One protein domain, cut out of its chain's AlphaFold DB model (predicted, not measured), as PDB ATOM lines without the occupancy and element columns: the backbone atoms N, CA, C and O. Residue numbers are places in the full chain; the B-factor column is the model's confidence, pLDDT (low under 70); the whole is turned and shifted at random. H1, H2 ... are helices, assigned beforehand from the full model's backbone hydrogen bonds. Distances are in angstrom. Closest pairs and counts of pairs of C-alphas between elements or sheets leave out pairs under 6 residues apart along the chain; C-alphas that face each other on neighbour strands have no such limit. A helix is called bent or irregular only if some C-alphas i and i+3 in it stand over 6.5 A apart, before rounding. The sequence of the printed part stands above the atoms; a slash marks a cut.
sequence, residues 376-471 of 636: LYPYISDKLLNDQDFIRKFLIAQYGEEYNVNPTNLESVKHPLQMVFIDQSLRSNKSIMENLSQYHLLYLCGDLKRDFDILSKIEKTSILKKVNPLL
ATOM      1  N   LEU A 376      86.478 168.237 100.226       55.62
ATOM      2  CA  LEU A 376      86.018 168.052 101.591       55.62
ATOM      3  C   LEU A 376      86.276 169.368 102.349       55.62
ATOM      4  O   LEU A 376      87.295 169.542 103.012       55.62
ATOM      5  N   TYR A 377      85.323 170.308 102.257       59.44
ATOM      6  CA  TYR A 377      85.338 171.625 102.933       59.44
ATOM      7  C   TYR A 377      85.722 171.623 104.427       59.44
ATOM      8  O   TYR A 377      86.278 172.622 104.900       59.44
ATOM      9  N   PRO A 378      85.471 170.552 105.209       56.53
ATOM     10  CA  PRO A 378      85.898 170.502 106.602       56.53
ATOM     11  C   PRO A 378      87.409 170.620 106.822       56.53
ATOM     12  O   PRO A 378      87.799 170.846 107.957       56.53
ATOM     13  N   TYR A 379      88.247 170.561 105.784       57.72
ATOM     14  CA  TYR A 379      89.705 170.606 105.933       57.72
ATOM     15  C   TYR A 379      90.385 171.906 105.456       57.72
ATOM     16  O   TYR A 379      91.589 172.049 105.619       57.72
ATOM     17  N   ILE A 380      89.639 172.880 104.915       62.81
ATOM     18  CA  ILE A 380      90.203 174.197 104.535       62.81
ATOM     19  C   ILE A 380      90.519 175.021 105.784       62.81
ATOM     20  O   ILE A 380      89.655 175.129 106.649       62.81
ATOM     21  N   SER A 381      91.693 175.628 105.909       61.81
ATOM     22  CA  SER A 381      91.976 176.481 107.069       61.81
ATOM     23  C   SER A 381      91.057 177.697 107.147       61.81
ATOM     24  O   SER A 381      90.602 178.211 106.126       61.81
ATOM     25  N   ASP A 382      90.856 178.226 108.354       64.31
ATOM     26  CA  ASP A 382      90.172 179.511 108.523       64.31
ATOM     27  C   ASP A 382      90.907 180.640 107.784       64.31
ATOM     28  O   ASP A 382      90.274 181.566 107.283       64.31
ATOM     29  N   LYS A 383      92.238 180.562 107.660       67.19
ATOM     30  CA  LYS A 383      93.044 181.546 106.926       67.19
ATOM     31  C   LYS A 383      92.646 181.600 105.449       67.19
ATOM     32  O   LYS A 383      92.362 182.684 104.953       67.19
ATOM     33  N   LEU A 384      92.569 180.454 104.770       62.56
ATOM     34  CA  LEU A 384      92.150 180.395 103.366       62.56
ATOM     35  C   LEU A 384      90.653 180.602 103.178       62.56
ATOM     36  O   LEU A 384      90.249 181.210 102.193       62.56
ATOM     37  N   LEU A 385      89.823 180.136 104.116       67.75
ATOM     38  CA  LEU A 385      88.388 180.425 104.088       67.75
ATOM     39  C   LEU A 385      88.105 181.928 104.171       67.75
ATOM     40  O   LEU A 385      87.081 182.366 103.663       67.75
ATOM     41  N   ASN A 386      88.992 182.711 104.785       69.56
ATOM     42  CA  ASN A 386      88.875 184.166 104.841       69.56
ATOM     43  C   ASN A 386      89.606 184.886 103.690       69.56
ATOM     44  O   ASN A 386      89.442 186.097 103.540       69.56
ATOM     45  N   ASP A 387      90.373 184.177 102.855       72.88
ATOM     46  CA  ASP A 387      91.007 184.730 101.656       72.88
ATOM     47  C   ASP A 387      90.025 184.678 100.475       72.88
ATOM     48  O   ASP A 387      89.917 183.694  99.738       72.88
ATOM     49  N   GLN A 388      89.274 185.766 100.301       77.75
ATOM     50  CA  GLN A 388      88.281 185.897  99.232       77.75
ATOM     51  C   GLN A 388      88.883 185.694  97.835       77.75
ATOM     52  O   GLN A 388      88.227 185.129  96.956       77.75
ATOM     53  N   ASP A 389      90.126 186.123  97.619       75.00
ATOM     54  CA  ASP A 389      90.776 186.052  96.315       75.00
ATOM     55  C   ASP A 389      91.171 184.605  95.985       75.00
ATOM     56  O   ASP A 389      90.926 184.123  94.871       75.00
ATOM     57  N   PHE A 390      91.684 183.876  96.982       75.19
ATOM     58  CA  PHE A 390      91.907 182.432  96.900       75.19
ATOM     59  C   PHE A 390      90.608 181.678  96.606       75.19
ATOM     60  O   PHE A 390      90.556 180.922  95.636       75.19
ATOM     61  N   ILE A 391      89.545 181.900  97.390       73.25
ATOM     62  CA  ILE A 391      88.269 181.186  97.213       73.25
ATOM     63  C   ILE A 391      87.662 181.489  95.838       73.25
ATOM     64  O   ILE A 391      87.080 180.602  95.209       73.25
ATOM     65  N   ARG A 392      87.832 182.712  95.322       73.69
ATOM     66  CA  ARG A 392      87.328 183.099  93.999       73.69
ATOM     67  C   ARG A 392      88.073 182.339  92.909       73.69
ATOM     68  O   ARG A 392      87.435 181.701  92.075       73.69
ATOM     69  N   LYS A 393      89.409 182.362  92.945       72.62
ATOM     70  CA  LYS A 393      90.266 181.601  92.019       72.62
ATOM     71  C   LYS A 393      89.960 180.108  92.083       72.62
ATOM     72  O   LYS A 393      89.846 179.466  91.044       72.62
ATOM     73  N   PHE A 394      89.771 179.586  93.292       70.19
ATOM     74  CA  PHE A 394      89.412 178.200  93.553       70.19
ATOM     75  C   PHE A 394      88.080 177.820  92.882       70.19
ATOM     76  O   PHE A 394      88.014 176.840  92.143       70.19
ATOM     77  N   LEU A 395      87.022 178.611  93.093       72.38
ATOM     78  CA  LEU A 395      85.704 178.345  92.511       72.38
ATOM     79  C   LEU A 395      85.710 178.445  90.979       72.38
ATOM     80  O   LEU A 395      85.085 177.613  90.324       72.38
ATOM     81  N   ILE A 396      86.430 179.420  90.416       73.56
ATOM     82  CA  ILE A 396      86.593 179.561  88.959       73.56
ATOM     83  C   ILE A 396      87.326 178.343  88.389       73.56
ATOM     84  O   ILE A 396      86.876 177.769  87.403       73.56
ATOM     85  N   ALA A 397      88.425 177.922  89.020       66.69
ATOM     86  CA  ALA A 397      89.206 176.776  88.562       66.69
ATOM     87  C   ALA A 397      88.402 175.468  88.608       66.69
ATOM     88  O   ALA A 397      88.462 174.684  87.669       66.69
ATOM     89  N   GLN A 398      87.636 175.250  89.680       66.06
ATOM     90  CA  GLN A 398      86.917 173.998  89.916       66.06
ATOM     91  C   GLN A 398      85.598 173.886  89.134       66.06
ATOM     92  O   GLN A 398      85.162 172.776  88.829       66.06
ATOM     93  N   TYR A 399      84.929 175.010  88.856       71.19
ATOM     94  CA  TYR A 399      83.579 175.010  88.278       71.19
ATOM     95  C   TYR A 399      83.456 175.782  86.961       71.19
ATOM     96  O   TYR A 399      82.391 175.750  86.353       71.19
ATOM     97  N   GLY A 400      84.511 176.462  86.506       71.00
ATOM     98  CA  GLY A 400      84.544 177.137  85.206       71.00
ATOM     99  C   GLY A 400      83.659 178.383  85.082       71.00
ATOM    100  O   GLY A 400      83.497 178.888  83.975       71.00
ATOM    101  N   GLU A 401      83.090 178.895  86.179       65.88
ATOM    102  CA  GLU A 401      82.191 180.057  86.174       65.88
ATOM    103  C   GLU A 401      82.740 181.194  87.054       65.88
ATOM    104  O   GLU A 401      83.143 180.981  88.202       65.88
ATOM    105  N   GLU A 402      82.724 182.431  86.536       68.56
ATOM    106  CA  GLU A 402      82.856 183.627  87.374       68.56
ATOM    107  C   GLU A 402      81.597 183.759  88.233       68.56
ATOM    108  O   GLU A 402      80.537 184.199  87.784       68.56
ATOM    109  N   TYR A 403      81.702 183.354  89.495       67.12
ATOM    110  CA  TYR A 403      80.586 183.462  90.419       67.12
ATOM    111  C   TYR A 403      80.337 184.913  90.810       67.12
ATOM    112  O   TYR A 403      81.052 185.498  91.627       67.12
ATOM    113  N   ASN A 404      79.258 185.468  90.268       64.81
ATOM    114  CA  ASN A 404      78.637 186.676  90.784       64.81
ATOM    115  C   ASN A 404      77.645 186.256  91.876       64.81
ATOM    116  O   ASN A 404      76.453 186.075  91.628       64.81
ATOM    117  N   VAL A 405      78.159 186.000  93.082       64.62
ATOM    118  CA  VAL A 405      77.301 185.720  94.238       64.62
ATOM    119  C   VAL A 405      76.502 186.988  94.492       64.62
ATOM    120  O   VAL A 405      77.087 188.005  94.849       64.62
ATOM    121  N   ASN A 406      75.183 186.950  94.277       70.31
ATOM    122  CA  ASN A 406      74.340 188.048  94.724       70.31
ATOM    123  C   ASN A 406      74.336 187.985  96.254       70.31
ATOM    124  O   ASN A 406      73.732 187.056  96.805       70.31
ATOM    125  N   PRO A 407      74.995 188.930  96.947       65.12
ATOM    126  CA  PRO A 407      75.158 188.836  98.384       65.12
ATOM    127  C   PRO A 407      73.809 188.797  99.097       65.12
ATOM    128  O   PRO A 407      73.774 188.306 100.208       65.12
ATOM    129  N   THR A 408      72.704 189.231  98.476       70.94
ATOM    130  CA  THR A 408      71.377 189.269  99.103       70.94
ATOM    131  C   THR A 408      70.511 188.022  98.888       70.94
ATOM    132  O   THR A 408      69.424 187.972  99.457       70.94
ATOM    133  N   ASN A 409      70.918 187.036  98.074       73.31
ATOM    134  CA  ASN A 409      70.084 185.859  97.778       73.31
ATOM    135  C   ASN A 409      70.809 184.529  98.052       73.31
ATOM    136  O   ASN A 409      71.522 184.008  97.194       73.31
ATOM    137  N   LEU A 410      70.560 183.938  99.224       71.06
ATOM    138  CA  LEU A 410      71.149 182.653  99.621       71.06
ATOM    139  C   LEU A 410      70.570 181.439  98.887       71.06
ATOM    140  O   LEU A 410      71.245 180.421  98.807       71.06
ATOM    141  N   GLU A 411      69.391 181.539  98.269       71.50
ATOM    142  CA  GLU A 411      68.863 180.458  97.419       71.50
ATOM    143  C   GLU A 411      69.674 180.302  96.124       71.50
ATOM    144  O   GLU A 411      69.672 179.243  95.502       71.50
ATOM    145  N   SER A 412      70.415 181.345  95.733       72.81
ATOM    146  CA  SER A 412      71.350 181.282  94.607       72.81
ATOM    147  C   SER A 412      72.681 180.602  94.956       72.81
ATOM    148  O   SER A 412      73.486 180.330  94.060       72.81
ATOM    149  N   VAL A 413      72.910 180.298  96.240       74.06
ATOM    150  CA  VAL A 413      74.132 179.653  96.727       74.06
ATOM    151  C   VAL A 413      74.065 178.168  96.417       74.06
ATOM    152  O   VAL A 413      73.461 177.370  97.129       74.06
ATOM    153  N   LYS A 414      74.713 177.788  95.320       72.56
ATOM    154  CA  LYS A 414      74.828 176.388  94.903       72.56
ATOM    155  C   LYS A 414      75.902 175.645  95.697       72.56
ATOM    156  O   LYS A 414      75.885 174.417  95.735       72.56
ATOM    157  N   HIS A 415      76.851 176.368  96.298       75.81
ATOM    158  CA  HIS A 415      78.072 175.778  96.829       75.81
ATOM    159  C   HIS A 415      78.524 176.407  98.167       75.81
ATOM    160  O   HIS A 415      78.669 177.627  98.236       75.81
ATOM    161  N   PRO A 416      78.886 175.614  99.203       71.19
ATOM    162  CA  PRO A 416      79.209 176.131 100.540       71.19
ATOM    163  C   PRO A 416      80.311 177.193 100.599       71.19
ATOM    164  O   PRO A 416      80.199 178.133 101.373       71.19
ATOM    165  N   LEU A 417      81.362 177.092  99.774       70.50
ATOM    166  CA  LEU A 417      82.433 178.107  99.738       70.50
ATOM    167  C   LEU A 417      81.956 179.493  99.281       70.50
ATOM    168  O   LEU A 417      82.597 180.488  99.605       70.50
ATOM    169  N   GLN A 418      80.835 179.590  98.560       76.31
ATOM    170  CA  GLN A 418      80.295 180.891  98.150       76.31
ATOM    171  C   GLN A 418      79.853 181.724  99.358       76.31
ATOM    172  O   GLN A 418      79.822 182.948  99.265       76.31
ATOM    173  N   MET A 419      79.599 181.081 100.506       76.50
ATOM    174  CA  MET A 419      79.283 181.749 101.770       76.50
ATOM    175  C   MET A 419      80.370 182.740 102.208       76.50
ATOM    176  O   MET A 419      80.056 183.703 102.900       76.50
ATOM    177  N   VAL A 420      81.626 182.555 101.787       71.31
ATOM    178  CA  VAL A 420      82.738 183.477 102.090       71.31
ATOM    179  C   VAL A 420      82.509 184.879 101.505       71.31
ATOM    180  O   VAL A 420      82.927 185.873 102.099       71.31
ATOM    181  N   PHE A 421      81.812 184.971 100.368       73.44
ATOM    182  CA  PHE A 421      81.498 186.241  99.699       73.44
ATOM    183  C   PHE A 421      80.200 186.879 100.188       73.44
ATOM    184  O   PHE A 421      79.885 188.004  99.804       73.44
ATOM    185  N   ILE A 422      79.428 186.162 101.006       74.38
ATOM    186  CA  ILE A 422      78.141 186.637 101.502       74.38
ATOM    187  C   ILE A 422      78.362 187.511 102.729       74.38
ATOM    188  O   ILE A 422      79.185 187.214 103.609       74.38
ATOM    189  N   ASP A 423      77.580 188.585 102.786       76.44
ATOM    190  CA  ASP A 423      77.583 189.528 103.890       76.44
ATOM    191  C   ASP A 423      77.433 188.818 105.247       76.44
ATOM    192  O   ASP A 423      76.663 187.865 105.419       76.44
ATOM    193  N   GLN A 424      78.202 189.276 106.234       80.81
ATOM    194  CA  GLN A 424      78.225 188.671 107.561       80.81
ATOM    195  C   GLN A 424      76.856 188.726 108.256       80.81
ATOM    196  O   GLN A 424      76.527 187.799 109.003       80.81
ATOM    197  N   SER A 425      76.045 189.763 108.016       77.69
ATOM    198  CA  SER A 425      74.701 189.883 108.598       77.69
ATOM    199  C   SER A 425      73.790 188.735 108.163       77.69
ATOM    200  O   SER A 425      73.024 188.208 108.970       77.69
ATOM    201  N   LEU A 426      73.946 188.261 106.927       78.25
ATOM    202  CA  LEU A 426      73.195 187.128 106.399       78.25
ATOM    203  C   LEU A 426      73.712 185.792 106.928       78.25
ATOM    204  O   LEU A 426      72.918 184.925 107.288       78.25
ATOM    205  N   ARG A 427      75.034 185.652 107.084       82.00
ATOM    206  CA  ARG A 427      75.654 184.503 107.776       82.00
ATOM    207  C   ARG A 427      75.348 184.436 109.270       82.00
ATOM    208  O   ARG A 427      75.577 183.402 109.892       82.00
ATOM    209  N   SER A 428      74.850 185.533 109.830       82.31
ATOM    210  CA  SER A 428      74.393 185.643 111.216       82.31
ATOM    211  C   SER A 428      72.862 185.554 111.327       82.31
ATOM    212  O   SER A 428      72.319 185.666 112.424       82.31
ATOM    213  N   ASN A 429      72.144 185.316 110.219       86.06
ATOM    214  CA  ASN A 429      70.690 185.165 110.211       86.06
ATOM    215  C   ASN A 429      70.277 183.694 110.399       86.06
ATOM    216  O   ASN A 429      70.433 182.868 109.496       86.06
ATOM    217  N   LYS A 430      69.705 183.380 111.569       86.75
ATOM    218  CA  LYS A 430      69.286 182.020 111.952       86.75
ATOM    219  C   LYS A 430      68.360 181.382 110.919       86.75
ATOM    220  O   LYS A 430      68.661 180.304 110.417       86.75
ATOM    221  N   SER A 431      67.266 182.068 110.580       83.62
ATOM    222  CA  SER A 431      66.224 181.534 109.695       83.62
ATOM    223  C   SER A 431      66.770 181.160 108.322       83.62
ATOM    224  O   SER A 431      66.245 180.244 107.695       83.62
ATOM    225  N   ILE A 432      67.798 181.865 107.843       81.88
ATOM    226  CA  ILE A 432      68.415 181.545 106.559       81.88
ATOM    227  C   ILE A 432      69.349 180.342 106.697       81.88
ATOM    228  O   ILE A 432      69.228 179.382 105.937       81.88
ATOM    229  N   MET A 433      70.240 180.358 107.692       83.12
ATOM    230  CA  MET A 433      71.210 179.278 107.902       83.12
ATOM    231  C   MET A 433      70.541 177.928 108.191       83.12
ATOM    232  O   MET A 433      71.078 176.888 107.814       83.12
ATOM    233  N   GLU A 434      69.357 177.927 108.804       83.12
ATOM    234  CA  GLU A 434      68.587 176.709 109.079       83.12
ATOM    235  C   GLU A 434      68.052 175.992 107.835       83.12
ATOM    236  O   GLU A 434      67.791 174.790 107.919       83.12
ATOM    237  N   ASN A 435      67.903 176.697 106.712       81.62
ATOM    238  CA  ASN A 435      67.417 176.135 105.448       81.62
ATOM    239  C   ASN A 435      68.553 175.651 104.532       81.62
ATOM    240  O   ASN A 435      68.296 175.051 103.488       81.62
ATOM    241  N   LEU A 436      69.810 175.903 104.906       80.38
ATOM    242  CA  LEU A 436      70.974 175.490 104.131       80.38
ATOM    243  C   LEU A 436      71.433 174.076 104.493       80.38
ATOM    244  O   LEU A 436      71.140 173.534 105.559       80.38
ATOM    245  N   SER A 437      72.216 173.468 103.598       79.38
ATOM    246  CA  SER A 437      72.827 172.170 103.888       79.38
ATOM    247  C   SER A 437      73.851 172.281 105.023       79.38
ATOM    248  O   SER A 437      74.518 173.306 105.172       79.38
ATOM    249  N   GLN A 438      74.051 171.192 105.769       75.81
ATOM    250  CA  GLN A 438      74.964 171.134 106.920       75.81
ATOM    251  C   GLN A 438      76.399 171.637 106.650       75.81
ATOM    252  O   GLN A 438      77.067 172.094 107.570       75.81
ATOM    253  N   TYR A 439      76.879 171.607 105.401       73.25
ATOM    254  CA  TYR A 439      78.205 172.121 105.031       73.25
ATOM    255  C   TYR A 439      78.314 173.645 105.094       73.25
ATOM    256  O   TYR A 439      79.397 174.168 105.351       73.25
ATOM    257  N   HIS A 440      77.208 174.359 104.888       79.75
ATOM    258  CA  HIS A 440      77.169 175.819 104.995       79.75
ATOM    259  C   HIS A 440      77.328 176.276 106.451       79.75
ATOM    260  O   HIS A 440      77.755 177.401 106.703       79.75
ATOM    261  N   LEU A 441      77.071 175.388 107.418       74.31
ATOM    262  CA  LEU A 441      77.197 175.674 108.848       74.31
ATOM    263  C   LEU A 441      78.658 175.860 109.302       74.31
ATOM    264  O   LEU A 441      78.899 176.381 110.386       74.31
ATOM    265  N   LEU A 442      79.641 175.530 108.456       72.12
ATOM    266  CA  LEU A 442      81.049 175.900 108.665       72.12
ATOM    267  C   LEU A 442      81.277 177.422 108.687       72.12
ATOM    268  O   LEU A 442      82.272 177.881 109.238       72.12
ATOM    269  N   TYR A 443      80.366 178.197 108.094       77.44
ATOM    270  CA  TYR A 443      80.508 179.642 107.899       77.44
ATOM    271  C   TYR A 443      79.651 180.474 108.853       77.44
ATOM    272  O   TYR A 443      79.504 181.680 108.640       77.44
ATOM    273  N   LEU A 444      79.081 179.850 109.892       80.06
ATOM    274  CA  LEU A 444      78.324 180.560 110.920       80.06
ATOM    275  C   LEU A 444      79.180 181.676 111.519       80.06
ATOM    276  O   LEU A 444      80.372 181.501 111.777       80.06
ATOM    277  N   CYS A 445      78.567 182.832 111.736       79.81
ATOM    278  CA  CYS A 445      79.218 184.007 112.303       79.81
ATOM    279  C   CYS A 445      78.427 184.530 113.507       79.81
ATOM    280  O   CYS A 445      77.253 184.200 113.684       79.81
ATOM    281  N   GLY A 446      79.094 185.338 114.339       81.38
ATOM    282  CA  GLY A 446      78.484 185.951 115.519       81.38
ATOM    283  C   GLY A 446      77.884 184.924 116.481       81.38
ATOM    284  O   GLY A 446      78.474 183.869 116.727       81.38
ATOM    285  N   ASP A 447      76.691 185.232 116.986       80.94
ATOM    286  CA  ASP A 447      75.994 184.430 117.995       80.94
ATOM    287  C   ASP A 447      75.526 183.068 117.468       80.94
ATOM    288  O   ASP A 447      75.385 182.123 118.244       80.94
ATOM    289  N   LEU A 448      75.373 182.907 116.146       82.94
ATOM    290  CA  LEU A 448      74.967 181.621 115.572       82.94
ATOM    291  C   LEU A 448      76.003 180.514 115.766       82.94
ATOM    292  O   LEU A 448      75.645 179.338 115.738       82.94
ATOM    293  N   LYS A 449      77.273 180.858 116.021       79.69
ATOM    294  CA  LYS A 449      78.297 179.868 116.396       79.69
ATOM    295  C   LYS A 449      77.992 179.168 117.724       79.69
ATOM    296  O   LYS A 449      78.599 178.138 118.001       79.69
ATOM    297  N   ARG A 450      77.075 179.715 118.527       77.88
ATOM    298  CA  ARG A 450      76.559 179.133 119.774       77.88
ATOM    299  C   ARG A 450      75.081 178.758 119.675       77.88
ATOM    300  O   ARG A 450      74.472 178.391 120.672       77.88
ATOM    301  N   ASP A 451      74.479 178.838 118.488       84.50
ATOM    302  CA  ASP A 451      73.079 178.468 118.323       84.50
ATOM    303  C   ASP A 451      72.933 176.944 118.303       84.50
ATOM    304  O   ASP A 451      73.141 176.268 117.292       84.50
ATOM    305  N   PHE A 452      72.554 176.391 119.450       80.44
ATOM    306  CA  PHE A 452      72.410 174.952 119.648       80.44
ATOM    307  C   PHE A 452      71.362 174.306 118.734       80.44
ATOM    308  O   PHE A 452      71.461 173.110 118.438       80.44
ATOM    309  N   ASP A 453      70.367 175.063 118.256       81.62
ATOM    310  CA  ASP A 453      69.384 174.537 117.306       81.62
ATOM    311  C   ASP A 453      69.992 174.324 115.925       81.62
ATOM    312  O   ASP A 453      69.598 173.391 115.225       81.62
ATOM    313  N   ILE A 454      70.957 175.151 115.539       81.12
ATOM    314  CA  ILE A 454      71.705 174.968 114.300       81.12
ATOM    315  C   ILE A 454      72.758 173.872 114.483       81.12
ATOM    316  O   ILE A 454      72.822 172.941 113.680       81.12
ATOM    317  N   LEU A 455      73.550 173.932 115.557       79.31
ATOM    318  CA  LEU A 455      74.666 173.003 115.768       79.31
ATOM    319  C   LEU A 455      74.212 171.549 115.905       79.31
ATOM    320  O   LEU A 455      74.845 170.650 115.355       79.31
ATOM    321  N   SER A 456      73.076 171.308 116.563       74.44
ATOM    322  CA  SER A 456      72.510 169.957 116.695       74.44
ATOM    323  C   SER A 456      71.988 169.362 115.376       74.44
ATOM    324  O   SER A 456      71.671 168.174 115.345       74.44
ATOM    325  N   LYS A 457      71.906 170.142 114.283       75.56
ATOM    326  CA  LYS A 457      71.589 169.644 112.927       75.56
ATOM    327  C   LYS A 457      72.829 169.142 112.168       75.56
ATOM    328  O   LYS A 457      72.677 168.564 111.094       75.56
ATOM    329  N   ILE A 458      74.045 169.361 112.681       74.38
ATOM    330  CA  ILE A 458      75.285 168.950 112.009       74.38
ATOM    331  C   ILE A 458      75.500 167.440 112.183       74.38
ATOM    332  O   ILE A 458      75.747 166.943 113.281       74.38
ATOM    333  N   GLU A 459      75.464 166.694 111.080       69.69
ATOM    334  CA  GLU A 459      75.678 165.242 111.083       69.69
ATOM    335  C   GLU A 459      77.138 164.860 110.810       69.69
ATOM    336  O   GLU A 459      77.521 163.721 111.045       69.69
ATOM    337  N   LYS A 460      77.983 165.773 110.318       70.56
ATOM    338  CA  LYS A 460      79.400 165.476 110.053       70.56
ATOM    339  C   LYS A 460      80.325 165.968 111.161       70.56
ATOM    340  O   LYS A 460      80.424 167.161 111.436       70.56
ATOM    341  N   THR A 461      81.103 165.043 111.710       63.66
ATOM    342  CA  THR A 461      82.016 165.276 112.836       63.66
ATOM    343  C   THR A 461      83.130 166.262 112.551       63.66
ATOM    344  O   THR A 461      83.438 167.115 113.385       63.66
ATOM    345  N   SER A 462      83.669 166.211 111.341       63.47
ATOM    346  CA  SER A 462      84.678 167.150 110.867       63.47
ATOM    347  C   SER A 462      84.170 168.599 110.806       63.47
ATOM    348  O   SER A 462      84.958 169.523 110.988       63.47
ATOM    349  N   ILE A 463      82.859 168.824 110.636       67.38
ATOM    350  CA  ILE A 463      82.264 170.171 110.639       67.38
ATOM    351  C   ILE A 463      82.220 170.743 112.057       67.38
ATOM    352  O   ILE A 463      82.678 171.858 112.287       67.38
ATOM    353  N   LEU A 464      81.734 169.973 113.031       65.69
ATOM    354  CA  LEU A 464      81.689 170.424 114.425       65.69
ATOM    355  C   LEU A 464      83.083 170.606 115.031       65.69
ATOM    356  O   LEU A 464      83.242 171.518 115.832       65.69
ATOM    357  N   LYS A 465      84.102 169.826 114.630       65.31
ATOM    358  CA  LYS A 465      85.503 170.052 115.048       65.31
ATOM    359  C   LYS A 465      85.992 171.472 114.744       65.31
ATOM    360  O   LYS A 465      86.761 172.016 115.524       65.31
ATOM    361  N   LYS A 466      85.521 172.092 113.660       66.56
ATOM    362  CA  LYS A 466      85.859 173.486 113.333       66.56
ATOM    363  C   LYS A 466      85.092 174.516 114.154       66.56
ATOM    364  O   LYS A 466      85.602 175.600 114.404       66.56
ATOM    365  N   VAL A 467      83.884 174.180 114.600       64.69
ATOM    366  CA  VAL A 467      83.082 175.048 115.481       64.69
ATOM    367  C   VAL A 467      83.468 174.867 116.966       64.69
ATOM    368  O   VAL A 467      83.279 175.772 117.774       64.69
ATOM    369  N   ASN A 468      84.097 173.731 117.297       62.66
ATOM    370  CA  ASN A 468      84.561 173.275 118.615       62.66
ATOM    371  C   ASN A 468      85.344 174.308 119.455       62.66
ATOM    372  O   ASN A 468      84.984 174.471 120.620       62.66
ATOM    373  N   PRO A 469      86.349 175.051 118.938       58.62
ATOM    374  CA  PRO A 469      87.218 175.870 119.795       58.62
ATOM    375  C   PRO A 469      86.512 177.026 120.531       58.62
ATOM    376  O   PRO A 469      87.141 177.686 121.355       58.62
ATOM    377  N   LEU A 470      85.227 177.281 120.263       65.94
ATOM    378  CA  LEU A 470      84.451 178.371 120.863       65.94
ATOM    379  C   LEU A 470      83.401 177.916 121.888       65.94
ATOM    380  O   LEU A 470      82.733 178.776 122.469       65.94
ATOM    381  N   LEU A 471      83.241 176.605 122.091       73.31
ATOM    382  CA  LEU A 471      82.204 176.036 122.950       73.31
ATOM    383  C   LEU A 471      82.724 175.811 124.377       73.31
ATOM    384  O   LEU A 471      83.788 175.229 124.606       73.31
TER     385      LEU A 471
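This is residues 376 to 471 of the 636 residues of the protein "Predicted protein" of Naegleria gruberi (UniProt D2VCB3). Four of the longer helices, H2, H3, H6 and H9, stand one after another in a curved row, with H3 and H6 in the middle and H2 and H9 at its two ends. The short helices H4 and H5 are near H6 on one side of the row, H7 and H8 follow near its H9 end, short H1 is near H2 and H3, and residues 400 to 415 loop from H2 back to H3. The printed part has 96 residues with nine named helices, H1 to H9 in order, and no named strand, and its class is all helix. It is compact, with a radius of gyration of the C-alphas of 12.9 A and spans of 36 by 26 by 20 A.

H1 is residues 382 to 385, with C-alpha 382 at (90.172, 179.511, 108.523). H2, residues 388 to 399, is the longest helix at 16.1 A. H3 is residues 416 to 421, 10.4 A, beginning at C-alpha 416 (79.209, 176.131, 100.540). H4 is residues 424 to 427, H5 residues 430 to 433, and H6 residues 438 to 443, 10.2 A. H7 is residues 446 to 450, H8 residues 452 to 455. H9, residues 461 to 470, spans 15.6 A and ends at C-alpha 470 (84.451, 178.371, 120.863); it is irregular, with C-alphas 466 and 469 7.0 A apart.

H1 and H2 only just touch, only at the corner, with 3 pairs of C-alphas within 8 A; residues 390 to 391 of H2 alone take part, and the closest C-alphas are those of Leu 384 and Phe 390, 6.8 A. H2 and H3 form a helical hairpin and touch at a steep tilt of 39 degrees, opposite ways, closest at the C-alphas of Gln 388 and Val 420, 6.7 A. H3 touches H6 at a shallow tilt of 25 degrees, the same way, with the C-alphas of Pro 416 and His 440 closest, 4.9 A. H6 touches H9 at a shallow tilt of 30 degrees, the same way, with the C-alphas of Leu 442 and Ile 463 closest, 6.2 A. H4 and H5 are close but not clearly touching, as are H5 and H8, with the C-alphas of Met 433 and Ile 454 closest, 7.7 A. H7 is near H9, the C-alphas of Lys 449 and Val 467 closest, 6.9 A. H2 and H9 are apart. Every O i to N i+4 pair is within hydrogen-bond range in H2, against 0 of 2 in H3, 0 of 2 in H6, 0 of 1 in H7 and 3 of 6 in H9; O i to N i+3 pairs within range number 3 in H3, 3 in H6 and 2 in H7, and H1, H4, H5 and H8 are too short for an i+4 pair.

The two C-alphas farthest apart are those of Gly 400 and Leu 471, 37.8 A. The printed part has no cut. The link from H2 to H3, 16 residues, is long, and the other links are tight. The mean pLDDT of the printed part is 72.8; 30 residues are under 70, among them 376 to 386 and 461 to 470.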